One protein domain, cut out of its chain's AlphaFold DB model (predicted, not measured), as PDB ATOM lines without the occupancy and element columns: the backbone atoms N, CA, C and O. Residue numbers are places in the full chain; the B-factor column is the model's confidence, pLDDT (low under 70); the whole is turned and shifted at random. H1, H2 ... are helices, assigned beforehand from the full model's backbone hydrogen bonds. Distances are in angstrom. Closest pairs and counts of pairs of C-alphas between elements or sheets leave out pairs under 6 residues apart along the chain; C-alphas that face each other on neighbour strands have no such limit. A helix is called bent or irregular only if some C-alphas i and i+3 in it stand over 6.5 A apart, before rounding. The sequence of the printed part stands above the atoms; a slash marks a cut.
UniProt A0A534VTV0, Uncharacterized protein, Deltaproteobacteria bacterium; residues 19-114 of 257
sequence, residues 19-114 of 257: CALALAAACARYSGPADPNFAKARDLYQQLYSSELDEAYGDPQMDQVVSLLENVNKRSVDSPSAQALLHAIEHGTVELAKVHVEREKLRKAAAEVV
ATOM      1  N   CYS A  19      56.428 -40.076  -9.578       63.81
ATOM      2  CA  CYS A  19      56.383 -39.091 -10.662       63.81
ATOM      3  C   CYS A  19      56.674 -39.733 -12.027       63.81
ATOM      4  O   CYS A  19      55.930 -39.499 -12.975       63.81
ATOM      5  N   ALA A  20      57.699 -40.587 -12.128       66.38
ATOM      6  CA  ALA A  20      58.043 -41.256 -13.383       66.38
ATOM      7  C   ALA A  20      56.909 -42.162 -13.903       66.38
ATOM      8  O   ALA A  20      56.607 -42.145 -15.097       66.38
ATOM      9  N   LEU A  21      56.226 -42.898 -13.013       66.25
ATOM     10  CA  LEU A  21      55.075 -43.724 -13.395       66.25
ATOM     11  C   LEU A  21      53.878 -42.880 -13.869       66.25
ATOM     12  O   LEU A  21      53.200 -43.257 -14.824       66.25
ATOM     13  N   ALA A  22      53.626 -41.734 -13.226       68.06
ATOM     14  CA  ALA A  22      52.539 -40.831 -13.604       68.06
ATOM     15  C   ALA A  22      52.772 -40.175 -14.978       68.06
ATOM     16  O   ALA A  22      51.844 -40.090 -15.781       68.06
ATOM     17  N   LEU A  23      54.014 -39.778 -15.282       64.81
ATOM     18  CA  LEU A  23      54.399 -39.234 -16.590       64.81
ATOM     19  C   LEU A  23      54.303 -40.287 -17.706       64.81
ATOM     20  O   LEU A  23      53.732 -40.006 -18.758       64.81
ATOM     21  N   ALA A  24      54.765 -41.519 -17.468       62.59
ATOM     22  CA  ALA A  24      54.655 -42.603 -18.451       62.59
ATOM     23  C   ALA A  24      53.190 -42.969 -18.762       62.59
ATOM     24  O   ALA A  24      52.829 -43.186 -19.920       62.59
ATOM     25  N   ALA A  25      52.322 -42.979 -17.744       62.97
ATOM     26  CA  ALA A  25      50.891 -43.215 -17.924       62.97
ATOM     27  C   ALA A  25      50.177 -42.059 -18.653       62.97
ATOM     28  O   ALA A  25      49.204 -42.306 -19.365       62.97
ATOM     29  N   ALA A  26      50.646 -40.816 -18.504       61.34
ATOM     30  CA  ALA A  26      50.113 -39.660 -19.224       61.34
ATOM     31  C   ALA A  26      50.527 -39.663 -20.706       61.34
ATOM     32  O   ALA A  26      49.678 -39.465 -21.572       61.34
ATOM     33  N   CYS A  27      51.788 -39.983 -21.014       63.31
ATOM     34  CA  CYS A  27      52.261 -40.105 -22.397       63.31
ATOM     35  C   CYS A  27      51.603 -41.276 -23.144       63.31
ATOM     36  O   CYS A  27      51.301 -41.159 -24.328       63.31
ATOM     37  N   ALA A  28      51.304 -42.387 -22.461       62.59
ATOM     38  CA  ALA A  28      50.621 -43.522 -23.083       62.59
ATOM     39  C   ALA A  28      49.192 -43.186 -23.560       62.59
ATOM     40  O   ALA A  28      48.713 -43.785 -24.525       62.59
ATOM     41  N   ARG A  29      48.513 -42.220 -22.920       66.31
ATOM     42  CA  ARG A  29      47.129 -41.833 -23.258       66.31
ATOM     43  C   ARG A  29      47.002 -41.071 -24.579       66.31
ATOM     44  O   ARG A  29      45.946 -41.161 -25.197       66.31
ATOM     45  N   TYR A  30      48.060 -40.388 -25.016       67.25
ATOM     46  CA  TYR A  30      48.081 -39.537 -26.213       67.25
ATOM     47  C   TYR A  30      49.131 -40.026 -27.216       67.25
ATOM     48  O   TYR A  30      49.998 -39.278 -27.647       67.25
ATOM     49  N   SER A  31      49.092 -41.318 -27.533       68.19
ATOM     50  CA  SER A  31      50.065 -41.988 -28.407       68.19
ATOM     51  C   SER A  31      49.512 -42.325 -29.798       68.19
ATOM     52  O   SER A  31      50.162 -43.028 -30.572       68.19
ATOM     53  N   GLY A  32      48.301 -41.859 -30.120       77.31
ATOM     54  CA  GLY A  32      47.674 -42.065 -31.422       77.31
ATOM     55  C   GLY A  32      48.275 -41.185 -32.526       77.31
ATOM     56  O   GLY A  32      48.933 -40.189 -32.236       77.31
ATOM     57  N   PRO A  33      48.039 -41.527 -33.804       85.38
ATOM     58  CA  PRO A  33      48.455 -40.686 -34.923       85.38
ATOM     59  C   PRO A  33      47.766 -39.314 -34.871       85.38
ATOM     60  O   PRO A  33      46.689 -39.182 -34.285       85.38
ATOM     61  N   ALA A  34      48.382 -38.319 -35.514       87.88
ATOM     62  CA  ALA A  34      47.790 -36.995 -35.695       87.88
ATOM     63  C   ALA A  34      46.425 -37.090 -36.394       87.88
ATOM     64  O   ALA A  34      46.225 -37.935 -37.276       87.88
ATOM     65  N   ASP A  35      45.483 -36.238 -35.990       91.31
ATOM     66  CA  ASP A  35      44.109 -36.285 -36.491       91.31
ATOM     67  C   ASP A  35      43.910 -35.296 -37.659       91.31
ATOM     68  O   ASP A  35      44.181 -34.100 -37.510       91.31
ATOM     69  N   PRO A  36      43.410 -35.742 -38.829       93.00
ATOM     70  CA  PRO A  36      43.190 -34.855 -39.967       93.00
ATOM     71  C   PRO A  36      42.126 -33.780 -39.701       93.00
ATOM     72  O   PRO A  36      42.151 -32.739 -40.359       93.00
ATOM     73  N   ASN A  37      41.196 -34.000 -38.765       93.12
ATOM     74  CA  ASN A  37      40.195 -33.001 -38.397       93.12
ATOM     75  C   ASN A  37      40.836 -31.829 -37.654       93.12
ATOM     76  O   ASN A  37      40.486 -30.685 -37.931       93.12
ATOM     77  N   PHE A  38      41.825 -32.089 -36.789       94.94
ATOM     78  CA  PHE A  38      42.549 -31.026 -36.092       94.94
ATOM     79  C   PHE A  38      43.352 -30.159 -37.066       94.94
ATOM     80  O   PHE A  38      43.289 -28.934 -36.988       94.94
ATOM     81  N   ALA A  39      44.053 -30.777 -38.022       92.94
ATOM     82  CA  ALA A  39      44.795 -30.039 -39.046       92.94
ATOM     83  C   ALA A  39      43.870 -29.115 -39.856       92.94
ATOM     84  O   ALA A  39      44.132 -27.920 -39.963       92.94
ATOM     85  N   LYS A  40      42.736 -29.643 -40.338       94.81
ATOM     86  CA  LYS A  40      41.733 -28.853 -41.070       94.81
ATOM     87  C   LYS A  40      41.135 -27.732 -40.222       94.81
ATOM     88  O   LYS A  40      40.985 -26.621 -40.718       94.81
ATOM     89  N   ALA A  41      40.798 -28.016 -38.963       95.12
ATOM     90  CA  ALA A  41      40.247 -27.023 -38.047       95.12
ATOM     91  C   ALA A  41      41.230 -25.878 -37.806       95.12
ATOM     92  O   ALA A  41      40.849 -24.715 -37.872       95.12
ATOM     93  N   ARG A  42      42.504 -26.206 -37.568       94.31
ATOM     94  CA  ARG A  42      43.563 -25.220 -37.351       94.31
ATOM     95  C   ARG A  42      43.765 -24.339 -38.579       94.31
ATOM     96  O   ARG A  42      43.864 -23.128 -38.426       94.31
ATOM     97  N   ASP A  43      43.823 -24.929 -39.769       95.12
ATOM     98  CA  ASP A  43      44.050 -24.173 -41.001       95.12
ATOM     99  C   ASP A  43      42.865 -23.225 -41.287       95.12
ATOM    100  O   ASP A  43      43.072 -22.056 -41.613       95.12
ATOM    101  N   LEU A  44      41.625 -23.683 -41.069       94.62
ATOM    102  CA  LEU A  44      40.426 -22.854 -41.226       94.62
ATOM    103  C   LEU A  44      40.341 -21.751 -40.158       94.62
ATOM    104  O   LEU A  44      40.045 -20.603 -40.480       94.62
ATOM    105  N   TYR A  45      40.682 -22.064 -38.905       93.56
ATOM    106  CA  TYR A  45      40.779 -21.078 -37.827       93.56
ATOM    107  C   TYR A  45      41.818 -19.993 -38.135       93.56
ATOM    108  O   TYR A  45      41.535 -18.809 -37.985       93.56
ATOM    109  N   GLN A  46      43.007 -20.375 -38.612       93.50
ATOM    110  CA  GLN A  46      44.051 -19.422 -39.003       93.50
ATOM    111  C   GLN A  46      43.598 -18.517 -40.147       93.50
ATOM    112  O   GLN A  46      43.865 -17.318 -40.116       93.50
ATOM    113  N   GLN A  47      42.892 -19.077 -41.131       93.75
ATOM    114  CA  GLN A  47      42.334 -18.303 -42.231       93.75
ATOM    115  C   GLN A  47      41.342 -17.249 -41.721       93.75
ATOM    116  O   GLN A  47      41.525 -16.071 -42.023       93.75
ATOM    117  N   LEU A  48      40.361 -17.648 -40.905       92.62
ATOM    118  CA  LEU A  48      39.359 -16.735 -40.339       92.62
ATOM    119  C   LEU A  48      39.995 -15.654 -39.458       92.62
ATOM    120  O   LEU A  48      39.694 -14.468 -39.585       92.62
ATOM    121  N   TYR A  49      40.932 -16.049 -38.597       89.31
ATOM    122  CA  TYR A  49      41.595 -15.113 -37.695       89.31
ATOM    123  C   TYR A  49      42.501 -14.128 -38.451       89.31
ATOM    124  O   TYR A  49      42.650 -12.982 -38.043       89.31
ATOM    125  N   SER A  50      43.081 -14.533 -39.586       90.81
ATOM    126  CA  SER A  50      43.889 -13.633 -40.418       90.81
ATOM    127  C   SER A  50      43.068 -12.565 -41.148       90.81
ATOM    128  O   SER A  50      43.604 -11.496 -41.441       90.81
ATOM    129  N   SER A  51      41.791 -12.833 -41.444       88.44
ATOM    130  CA  SER A  51      40.912 -11.889 -42.138       88.44
ATOM    131  C   SER A  51      40.168 -10.957 -41.188       88.44
ATOM    132  O   SER A  51      40.075  -9.765 -41.474       88.44
ATOM    133  N   GLU A  52      39.654 -11.481 -40.071       84.31
ATOM    134  CA  GLU A  52      38.708 -10.755 -39.206       84.31
ATOM    135  C   GLU A  52      39.178 -10.609 -37.749       84.31
ATOM    136  O   GLU A  52      38.505  -9.966 -36.945       84.31
ATOM    137  N   LEU A  53      40.358 -11.144 -37.401       90.62
ATOM    138  CA  LEU A  53      40.934 -11.087 -36.051       90.62
ATOM    139  C   LEU A  53      39.908 -11.540 -34.996       90.62
ATOM    140  O   LEU A  53      39.419 -12.665 -35.048       90.62
ATOM    141  N   ASP A  54      39.556 -10.668 -34.051       85.88
ATOM    142  CA  ASP A  54      38.619 -10.977 -32.972       85.88
ATOM    143  C   ASP A  54      37.145 -10.969 -33.419       85.88
ATOM    144  O   ASP A  54      36.299 -11.540 -32.733       85.88
ATOM    145  N   GLU A  55      36.810 -10.378 -34.573       86.69
ATOM    146  CA  GLU A  55      35.449 -10.463 -35.130       86.69
ATOM    147  C   GLU A  55      35.159 -11.866 -35.692       86.69
ATOM    148  O   GLU A  55      34.006 -12.299 -35.683       86.69
ATOM    149  N   ALA A  56      36.207 -12.633 -36.026       91.25
ATOM    150  CA  ALA A  56      36.109 -14.001 -36.537       91.25
ATOM    151  C   ALA A  56      35.362 -14.957 -35.590       91.25
ATOM    152  O   ALA A  56      34.799 -15.956 -36.033       91.25
ATOM    153  N   TYR A  57      35.342 -14.678 -34.279       90.31
ATOM    154  CA  TYR A  57      34.587 -15.488 -33.316       90.31
ATOM    155  C   TYR A  57      33.069 -15.401 -33.524       90.31
ATOM    156  O   TYR A  57      32.348 -16.269 -33.043       90.31
ATOM    157  N   GLY A  58      32.574 -14.372 -34.217       89.69
ATOM    158  CA  GLY A  58      31.166 -14.229 -34.586       89.69
ATOM    159  C   GLY A  58      30.816 -14.795 -35.965       89.69
ATOM    160  O   GLY A  58      29.644 -14.752 -36.343       89.69
ATOM    161  N   ASP A  59      31.800 -15.295 -36.718       91.50
ATOM    162  CA  ASP A  59      31.600 -15.787 -38.080       91.50
ATOM    163  C   ASP A  59      30.968 -17.200 -38.082       91.50
ATOM    164  O   ASP A  59      31.401 -18.072 -37.324       91.50
ATOM    165  N   PRO A  60      29.966 -17.485 -38.938       90.75
ATOM    166  CA  PRO A  60      29.322 -18.803 -39.007       90.75
ATOM    167  C   PRO A  60      30.266 -19.948 -39.420       90.75
ATOM    168  O   PRO A  60      29.990 -21.115 -39.146       90.75
ATOM    169  N   GLN A  61      31.387 -19.661 -40.080       91.94
ATOM    170  CA  GLN A  61      32.429 -20.640 -40.382       91.94
ATOM    171  C   GLN A  61      33.204 -21.063 -39.125       91.94
ATOM    172  O   GLN A  61      33.805 -22.140 -39.121       91.94
ATOM    173  N   MET A  62      33.151 -20.292 -38.032       93.62
ATOM    174  CA  MET A  62      33.715 -20.699 -36.743       93.62
ATOM    175  C   MET A  62      32.985 -21.929 -36.171       93.62
ATOM    176  O   MET A  62      33.632 -22.808 -35.601       93.62
ATOM    177  N   ASP A  63      31.681 -22.087 -36.429       93.38
ATOM    178  CA  ASP A  63      30.928 -23.299 -36.058       93.38
ATOM    179  C   ASP A  63      31.483 -24.548 -36.765       93.38
ATOM    180  O   ASP A  63      31.508 -25.652 -36.209       93.38
ATOM    181  N   GLN A  64      31.991 -24.378 -37.991       93.56
ATOM    182  CA  GLN A  64      32.644 -25.452 -38.734       93.56
ATOM    183  C   GLN A  64      33.981 -25.848 -38.092       93.56
ATOM    184  O   GLN A  64      34.291 -27.041 -38.030       93.56
ATOM    185  N   VAL A  65      34.753 -24.881 -37.576       95.06
ATOM    186  CA  VAL A  65      35.973 -25.151 -36.793       95.06
ATOM    187  C   VAL A  65      35.626 -25.956 -35.545       95.06
ATOM    188  O   VAL A  65      36.231 -27.001 -35.311       95.06
ATOM    189  N   VAL A  66      34.630 -25.509 -34.775       95.81
ATOM    190  CA  VAL A  66      34.188 -26.176 -33.540       95.81
ATOM    191  C   VAL A  66      33.784 -27.620 -33.827       95.81
ATOM    192  O   VAL A  66      34.303 -28.538 -33.194       95.81
ATOM    193  N   SER A  67      32.960 -27.848 -34.854       96.31
ATOM    194  CA  SER A  67      32.542 -29.199 -35.239       96.31
ATOM    195  C   SER A  67      33.728 -30.099 -35.610       96.31
ATOM    196  O   SER A  67      33.770 -31.271 -35.227       96.31
ATOM    197  N   LEU A  68      34.729 -29.579 -36.327       95.19
ATOM    198  CA  LEU A  68      35.937 -30.344 -36.651       95.19
ATOM    199  C   LEU A  68      36.754 -30.680 -35.394       95.19
ATOM    200  O   LEU A  68      37.251 -31.802 -35.283       95.19
ATOM    201  N   LEU A  69      36.865 -29.751 -34.442       95.38
ATOM    202  CA  LEU A  69      37.596 -29.958 -33.189       95.38
ATOM    203  C   LEU A  69      36.903 -30.956 -32.252       95.38
ATOM    204  O   LEU A  69      37.580 -31.774 -31.628       95.38
ATOM    205  N   GLU A  70      35.570 -30.952 -32.181       95.06
ATOM    206  CA  GLU A  70      34.793 -31.931 -31.406       95.06
ATOM    207  C   GLU A  70      34.953 -33.365 -31.938       95.06
ATOM    208  O   GLU A  70      34.911 -34.333 -31.174       95.06
ATOM    209  N   ASN A  71      35.181 -33.500 -33.248       94.94
ATOM    210  CA  ASN A  71      35.391 -34.779 -33.924       94.94
ATOM    211  C   ASN A  71      36.848 -35.282 -33.875       94.94
ATOM    212  O   ASN A  71      37.156 -36.316 -34.475       94.94
ATOM    213  N   VAL A  72      37.755 -34.594 -33.172       94.38
ATOM    214  CA  VAL A  72      39.139 -35.057 -32.983       94.38
ATOM    215  C   VAL A  72      39.167 -36.281 -32.068       94.38
ATOM    216  O   VAL A  72      38.573 -36.310 -30.986       94.38
ATOM    217  N   ASN A  73      39.898 -37.315 -32.478       90.56
ATOM    218  CA  ASN A  73      40.018 -38.529 -31.685       90.56
ATOM    219  C   ASN A  73      40.691 -38.251 -30.331       90.56
ATOM    220  O   ASN A  73      41.826 -37.788 -30.263       90.56
ATOM    221  N   LYS A  74      40.037 -38.644 -29.231       88.44
ATOM    222  CA  LYS A  74      40.531 -38.448 -27.854       88.44
ATOM    223  C   LYS A  74      41.869 -39.134 -27.545       88.44
ATOM    224  O   LYS A  74      42.495 -38.811 -26.541       88.44
ATOM    225  N   ARG A  75      42.280 -40.117 -28.353       87.06
ATOM    226  CA  ARG A  75      43.577 -40.810 -28.237       87.06
ATOM    227  C   ARG A  75      44.654 -40.238 -29.163       87.06
ATOM    228  O   ARG A  75      45.793 -40.696 -29.092       87.06
ATOM    229  N   SER A  76      44.305 -39.287 -30.031       90.31
ATOM    230  CA  SER A  76      45.266 -38.575 -30.877       90.31
ATOM    231  C   SER A  76      46.203 -37.723 -30.022       90.31
ATOM    232  O   SER A  76      45.799 -37.190 -28.985       90.31
ATOM    233  N   VAL A  77      47.439 -37.558 -30.492       91.56
ATOM    234  CA  VAL A  77      48.403 -36.579 -29.967       91.56
ATOM    235  C   VAL A  77      47.858 -35.147 -29.971       91.56
ATOM    236  O   VAL A  77      48.246 -34.349 -29.124       91.56
ATOM    237  N   ASP A  78      46.919 -34.837 -30.868       91.94
ATOM    238  CA  ASP A  78      46.355 -33.493 -31.041       91.94
ATOM    239  C   ASP A  78      45.178 -33.200 -30.106       91.94
ATOM    240  O   ASP A  78      44.717 -32.062 -30.019       91.94
ATOM    241  N   SER A  79      44.674 -34.205 -29.384       91.44
ATOM    242  CA  SER A  79      43.490 -34.049 -28.535       91.44
ATOM    243  C   SER A  79      43.617 -32.933 -27.481       91.44
ATOM    244  O   SER A  79      42.643 -32.194 -27.320       91.44
ATOM    245  N   PRO A  80      44.760 -32.745 -26.783       92.06
ATOM    246  CA  PRO A  80      44.923 -31.630 -25.848       92.06
ATOM    247  C   PRO A  80      44.878 -30.265 -26.545       92.06
ATOM    248  O   PRO A  80      44.236 -29.340 -26.052       92.06
ATOM    249  N   SER A  81      45.516 -30.147 -27.711       91.69
ATOM    250  CA  SER A  81      45.542 -28.914 -28.504       91.69
ATOM    251  C   SER A  81      44.158 -28.565 -29.050       91.69
ATOM    252  O   SER A  81      43.762 -27.402 -29.026       91.69
ATOM    253  N   ALA A  82      43.391 -29.570 -29.483       94.62
ATOM    254  CA  ALA A  82      42.017 -29.389 -29.936       94.62
ATOM    255  C   ALA A  82      41.106 -28.866 -28.814       94.62
ATOM    256  O   ALA A  82      40.335 -27.936 -29.033       94.62
ATOM    257  N   GLN A  83      41.238 -29.410 -27.599       94.81
ATOM    258  CA  GLN A  83      40.489 -28.936 -26.428       94.81
ATOM    259  C   GLN A  83      40.877 -27.512 -26.023       94.81
ATOM    260  O   GLN A  83      40.007 -26.713 -25.685       94.81
ATOM    261  N   ALA A  84      42.169 -27.181 -26.079       95.12
ATOM    262  CA  ALA A  84      42.636 -25.827 -25.800       95.12
ATOM    263  C   ALA A  84      42.058 -24.813 -26.800       95.12
ATOM    264  O   ALA A  84      41.612 -23.741 -26.394       95.12
ATOM    265  N   LEU A  85      42.016 -25.169 -28.090       94.06
ATOM    266  CA  LEU A  85      41.453 -24.307 -29.127       94.06
ATOM    267  C   LEU A  85      39.929 -24.157 -28.992       94.06
ATOM    268  O   LEU A  85      39.433 -23.042 -29.097       94.06
ATOM    269  N   LEU A  86      39.202 -25.235 -28.679       95.50
ATOM    270  CA  LEU A  86      37.765 -25.165 -28.373       95.50
ATOM    271  C   LEU A  86      37.478 -24.184 -27.235       95.50
ATOM    272  O   LEU A  86      36.657 -23.285 -27.385       95.50
ATOM    273  N   HIS A  87      38.214 -24.299 -26.129       95.31
ATOM    274  CA  HIS A  87      38.042 -23.407 -24.986       95.31
ATOM    275  C   HIS A  87      38.377 -21.943 -25.328       95.31
ATOM    276  O   HIS A  87      37.726 -21.021 -24.838       95.31
ATOM    277  N   ALA A  88      39.383 -21.707 -26.177       92.94
ATOM    278  CA  ALA A  88      39.711 -20.366 -26.653       92.94
ATOM    279  C   ALA A  88      38.582 -19.765 -27.509       92.94
ATOM    280  O   ALA A  88      38.243 -18.598 -27.322       92.94
ATOM    281  N   ILE A  89      37.972 -20.561 -28.393       93.88
ATOM    282  CA  ILE A  89      36.835 -20.137 -29.223       93.88
ATOM    283  C   ILE A  89      35.615 -19.824 -28.349       93.88
ATOM    284  O   ILE A  89      35.034 -18.749 -28.479       93.88
ATOM    285  N   GLU A  90      35.263 -20.702 -27.406       93.94
ATOM    286  CA  GLU A  90      34.162 -20.464 -26.461       93.94
ATOM    287  C   GLU A  90      34.367 -19.157 -25.685       93.94
ATOM    288  O   GLU A  90      33.468 -18.319 -25.612       93.94
ATOM    289  N   HIS A  91      35.572 -18.925 -25.165       94.25
ATOM    290  CA  HIS A  91      35.885 -17.681 -24.473       94.25
ATOM    291  C   HIS A  91      35.806 -16.460 -25.404       94.25
ATOM    292  O   HIS A  91      35.224 -15.440 -25.033       94.25
ATOM    293  N   GLY A  92      36.352 -16.558 -26.620       91.94
ATOM    294  CA  GLY A  92      36.319 -15.491 -27.622       91.94
ATOM    295  C   GLY A  92      34.895 -15.076 -27.997       91.94
ATOM    296  O   GLY A  92      34.590 -13.885 -28.015       91.94
ATOM    297  N   THR A  93      33.992 -16.041 -28.194       92.19
ATOM    298  CA  THR A  93      32.574 -15.766 -28.506       92.19
ATOM    299  C   THR A  93      31.866 -15.015 -27.373       92.19
ATOM    300  O   THR A  93      31.116 -14.068 -27.618       92.19
ATOM    301  N   VAL A  94      32.137 -15.388 -26.116       93.69
ATOM    302  CA  VAL A  94      31.563 -14.731 -24.933       93.69
ATOM    303  C   VAL A  94      32.076 -13.299 -24.796       93.69
ATOM    304  O   VAL A  94      31.287 -12.393 -24.514       93.69
ATOM    305  N   GLU A  95      33.373 -13.070 -24.998       92.44
ATOM    306  CA  GLU A  95      33.950 -11.723 -24.955       92.44
ATOM    307  C   GLU A  95      33.416 -10.842 -26.089       92.44
ATOM    308  O   GLU A  95      32.983  -9.716 -25.834       92.44
ATOM    309  N   LEU A  96      33.325 -11.368 -27.314       91.62
ATOM    310  CA  LEU A  96      32.753 -10.639 -28.446       91.62
ATOM    311  C   LEU A  96      31.293 -10.236 -28.173       91.62
ATOM    312  O   LEU A  96      30.905  -9.084 -28.389       91.62
ATOM    313  N   ALA A  97      30.488 -11.141 -27.605       92.31
ATOM    314  CA  ALA A  97      29.113 -10.841 -27.213       92.31
ATOM    315  C   ALA A  97      29.030  -9.709 -26.168       92.31
ATOM    316  O   ALA A  97      28.171  -8.828 -26.279       92.31
ATOM    317  N   LYS A  98      29.935  -9.680 -25.177       93.06
ATOM    318  CA  LYS A  98      30.011  -8.581 -24.195       93.06
ATOM    319  C   LYS A  98      30.340  -7.254 -24.873       93.06
ATOM    320  O   LYS A  98      29.636  -6.272 -24.631       93.06
ATOM    321  N   VAL A  99      31.340  -7.239 -25.756       92.00
ATOM    322  CA  VAL A  99      31.744  -6.041 -26.507       92.00
ATOM    323  C   VAL A  99      30.585  -5.505 -27.348       92.00
ATOM    324  O   VAL A  99      30.320  -4.301 -27.334       92.00
ATOM    325  N   HIS A 100      29.829  -6.372 -28.029       90.50
ATOM    326  CA  HIS A 100      28.650  -5.948 -28.789       90.50
ATOM    327  C   HIS A 100      27.574  -5.317 -27.903       90.50
ATOM    328  O   HIS A 100      27.048  -4.253 -28.243       90.50
ATOM    329  N   VAL A 101      27.276  -5.923 -26.752       93.69
ATOM    330  CA  VAL A 101      26.300  -5.383 -25.796       93.69
ATOM    331  C   VAL A 101      26.758  -4.033 -25.239       93.69
ATOM    332  O   VAL A 101      25.956  -3.104 -25.135       93.69
ATOM    333  N   GLU A 102      28.033  -3.886 -24.887       92.19
ATOM    334  CA  GLU A 102      28.590  -2.616 -24.412       92.19
ATOM    335  C   GLU A 102      28.553  -1.535 -25.490       92.19
ATOM    336  O   GLU A 102      28.088  -0.422 -25.233       92.19
ATOM    337  N   ARG A 103      28.941  -1.871 -26.722       91.00
ATOM    338  CA  ARG A 103      28.864  -0.959 -27.866       91.00
ATOM    339  C   ARG A 103      27.428  -0.518 -28.138       91.00
ATOM    340  O   ARG A 103      27.191   0.659 -28.410       91.00
ATOM    341  N   GLU A 104      26.455  -1.420 -28.031       92.25
ATOM    342  CA  GLU A 104      25.039  -1.079 -28.186       92.25
ATOM    343  C   GLU A 104      24.543  -0.163 -27.056       92.25
ATOM    344  O   GLU A 104      23.841   0.816 -27.324       92.25
ATOM    345  N   LYS A 105      24.940  -0.426 -25.803       92.38
ATOM    346  CA  LYS A 105      24.635   0.444 -24.654       92.38
ATOM    347  C   LYS A 105      25.212   1.843 -24.847       92.38
ATOM    348  O   LYS A 105      24.484   2.816 -24.667       92.38
ATOM    349  N   LEU A 106      26.472   1.950 -25.266       91.44
ATOM    350  CA  LEU A 106      27.112   3.230 -25.574       91.44
ATOM    351  C   LEU A 106      26.393   3.950 -26.714       91.44
ATOM    352  O   LEU A 106      26.142   5.148 -26.615       91.44
ATOM    353  N   ARG A 107      25.984   3.228 -27.764       91.81
ATOM    354  CA  ARG A 107      25.212   3.810 -28.870       91.81
ATOM    355  C   ARG A 107      23.862   4.352 -28.398       91.81
ATOM    356  O   ARG A 107      23.477   5.444 -28.808       91.81
ATOM    357  N   LYS A 108      23.147   3.621 -27.537       90.25
ATOM    358  CA  LYS A 108      21.874   4.071 -26.945       90.25
ATOM    359  C   LYS A 108      22.071   5.278 -26.028       90.25
ATOM    360  O   LYS A 108      21.327   6.242 -26.151       90.25
ATOM    361  N   ALA A 109      23.095   5.260 -25.175       87.25
ATOM    362  CA  ALA A 109      23.430   6.383 -24.303       87.25
ATOM    363  C   ALA A 109      23.808   7.637 -25.109       87.25
ATOM    364  O   ALA A 109      23.326   8.726 -24.816       87.25
ATOM    365  N   ALA A 110      24.605   7.488 -26.172       85.56
ATOM    366  CA  ALA A 110      24.934   8.584 -27.081       85.56
ATOM    367  C   ALA A 110      23.685   9.132 -27.788       85.56
ATOM    368  O   ALA A 110      23.503  10.345 -27.854       85.56
ATOM    369  N   ALA A 111      22.792   8.257 -28.263       84.88
ATOM    370  CA  ALA A 111      21.527   8.674 -28.861       84.88
ATOM    371  C   ALA A 111      20.628   9.416 -27.859       84.88
ATOM    372  O   ALA A 111      19.984  10.387 -28.238       84.88
ATOM    373  N   GLU A 112      20.613   9.019 -26.584       82.75
ATOM    374  CA  GLU A 112      19.880   9.731 -25.533       82.75
ATOM    375  C   GLU A 112      20.484  11.113 -25.245       82.75
ATOM    376  O   GLU A 112      19.745  12.083 -25.098       82.75
ATOM    377  N   VAL A 113      21.815  11.236 -25.213       79.81
ATOM    378  CA  VAL A 113      22.493  12.535 -25.059       79.81
ATOM    379  C   VAL A 113      22.172  13.467 -26.229       79.81
ATOM    380  O   VAL A 113      21.908  14.642 -26.001       79.81
ATOM    381  N   VAL A 114      22.146  12.947 -27.459       75.06
ATOM    382  CA  VAL A 114      21.777  13.722 -28.657       75.06
ATOM    383  C   VAL A 114      20.281  14.062 -28.682       75.06
ATOM    384  O   VAL A 114      19.908  15.144 -29.126       75.06
TER     385      VAL A 114
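Overview. This is residues 19 to 114 of the 257 residues of an uncharacterized protein of Deltaproteobacteria bacterium (UniProt A0A534VTV0). One long helix, H4, makes the longest axis; the hairpin of H2 and H3 packs along its first part in a small three-helix bundle, while residues 98 to 114 of H4 stick out as a bare arm. At the opposite end of the long axis, H1 is a separate short helix, whose residues 19 to 26 stick out. The printed part has 96 residues with four named helices, H1 to H4 in chain order, and no named strand; the class is all helix. It is only just loose, close to extended, with a radius of gyration of the C-alphas of 18.7 A and spans of 67 by 30 by 18 A.

Along the chain. H1, residues 19 to 29, begins at C-alpha 19 (56.383, -39.091, -10.662). H2, residues 36 to 58, measures 24.5 A and is irregular: C-alphas 51 and 54 are 9.5 A apart, with a kink of 120 degrees near residue 52. H3 is residues 60 to 70. H4, residues 79 to 114, measures 52.5 A and ends at C-alpha 114 (21.777, 13.722, -28.657).

Arrangement. H2, H3 and H4 form an up and down bundle, each running against the one before. H2 and H3, a hairpin, touch at a shallow tilt of 34 degrees, only just short of steep; their closest C-alphas, Ala 41 and Val 65, are 4.8 A apart. H3 and H4, also a hairpin, touch through residues 82 to 89 of H4 alone, closest at the C-alphas of Leu 69 and Ala 82, 5.5 A. H2 touches residues 82 to 96 of H4 alone, closest at the C-alphas of Tyr 57 and Thr 93, 5.2 A. H1 is apart from H2, H3 and H4. Every O i to N i+4 pair is within hydrogen-bond range in H4, against 6 of 7 in H1, 14 of 19 in H2 and 6 of 7 in H3.

Size, cuts and confidence. The C-alphas of Leu 21 and Val 114, the two farthest apart, are 68.1 A apart. The printed part has no cut and no long link. Mean pLDDT of the printed part is 87.8; residues 19 to 31 are under 70.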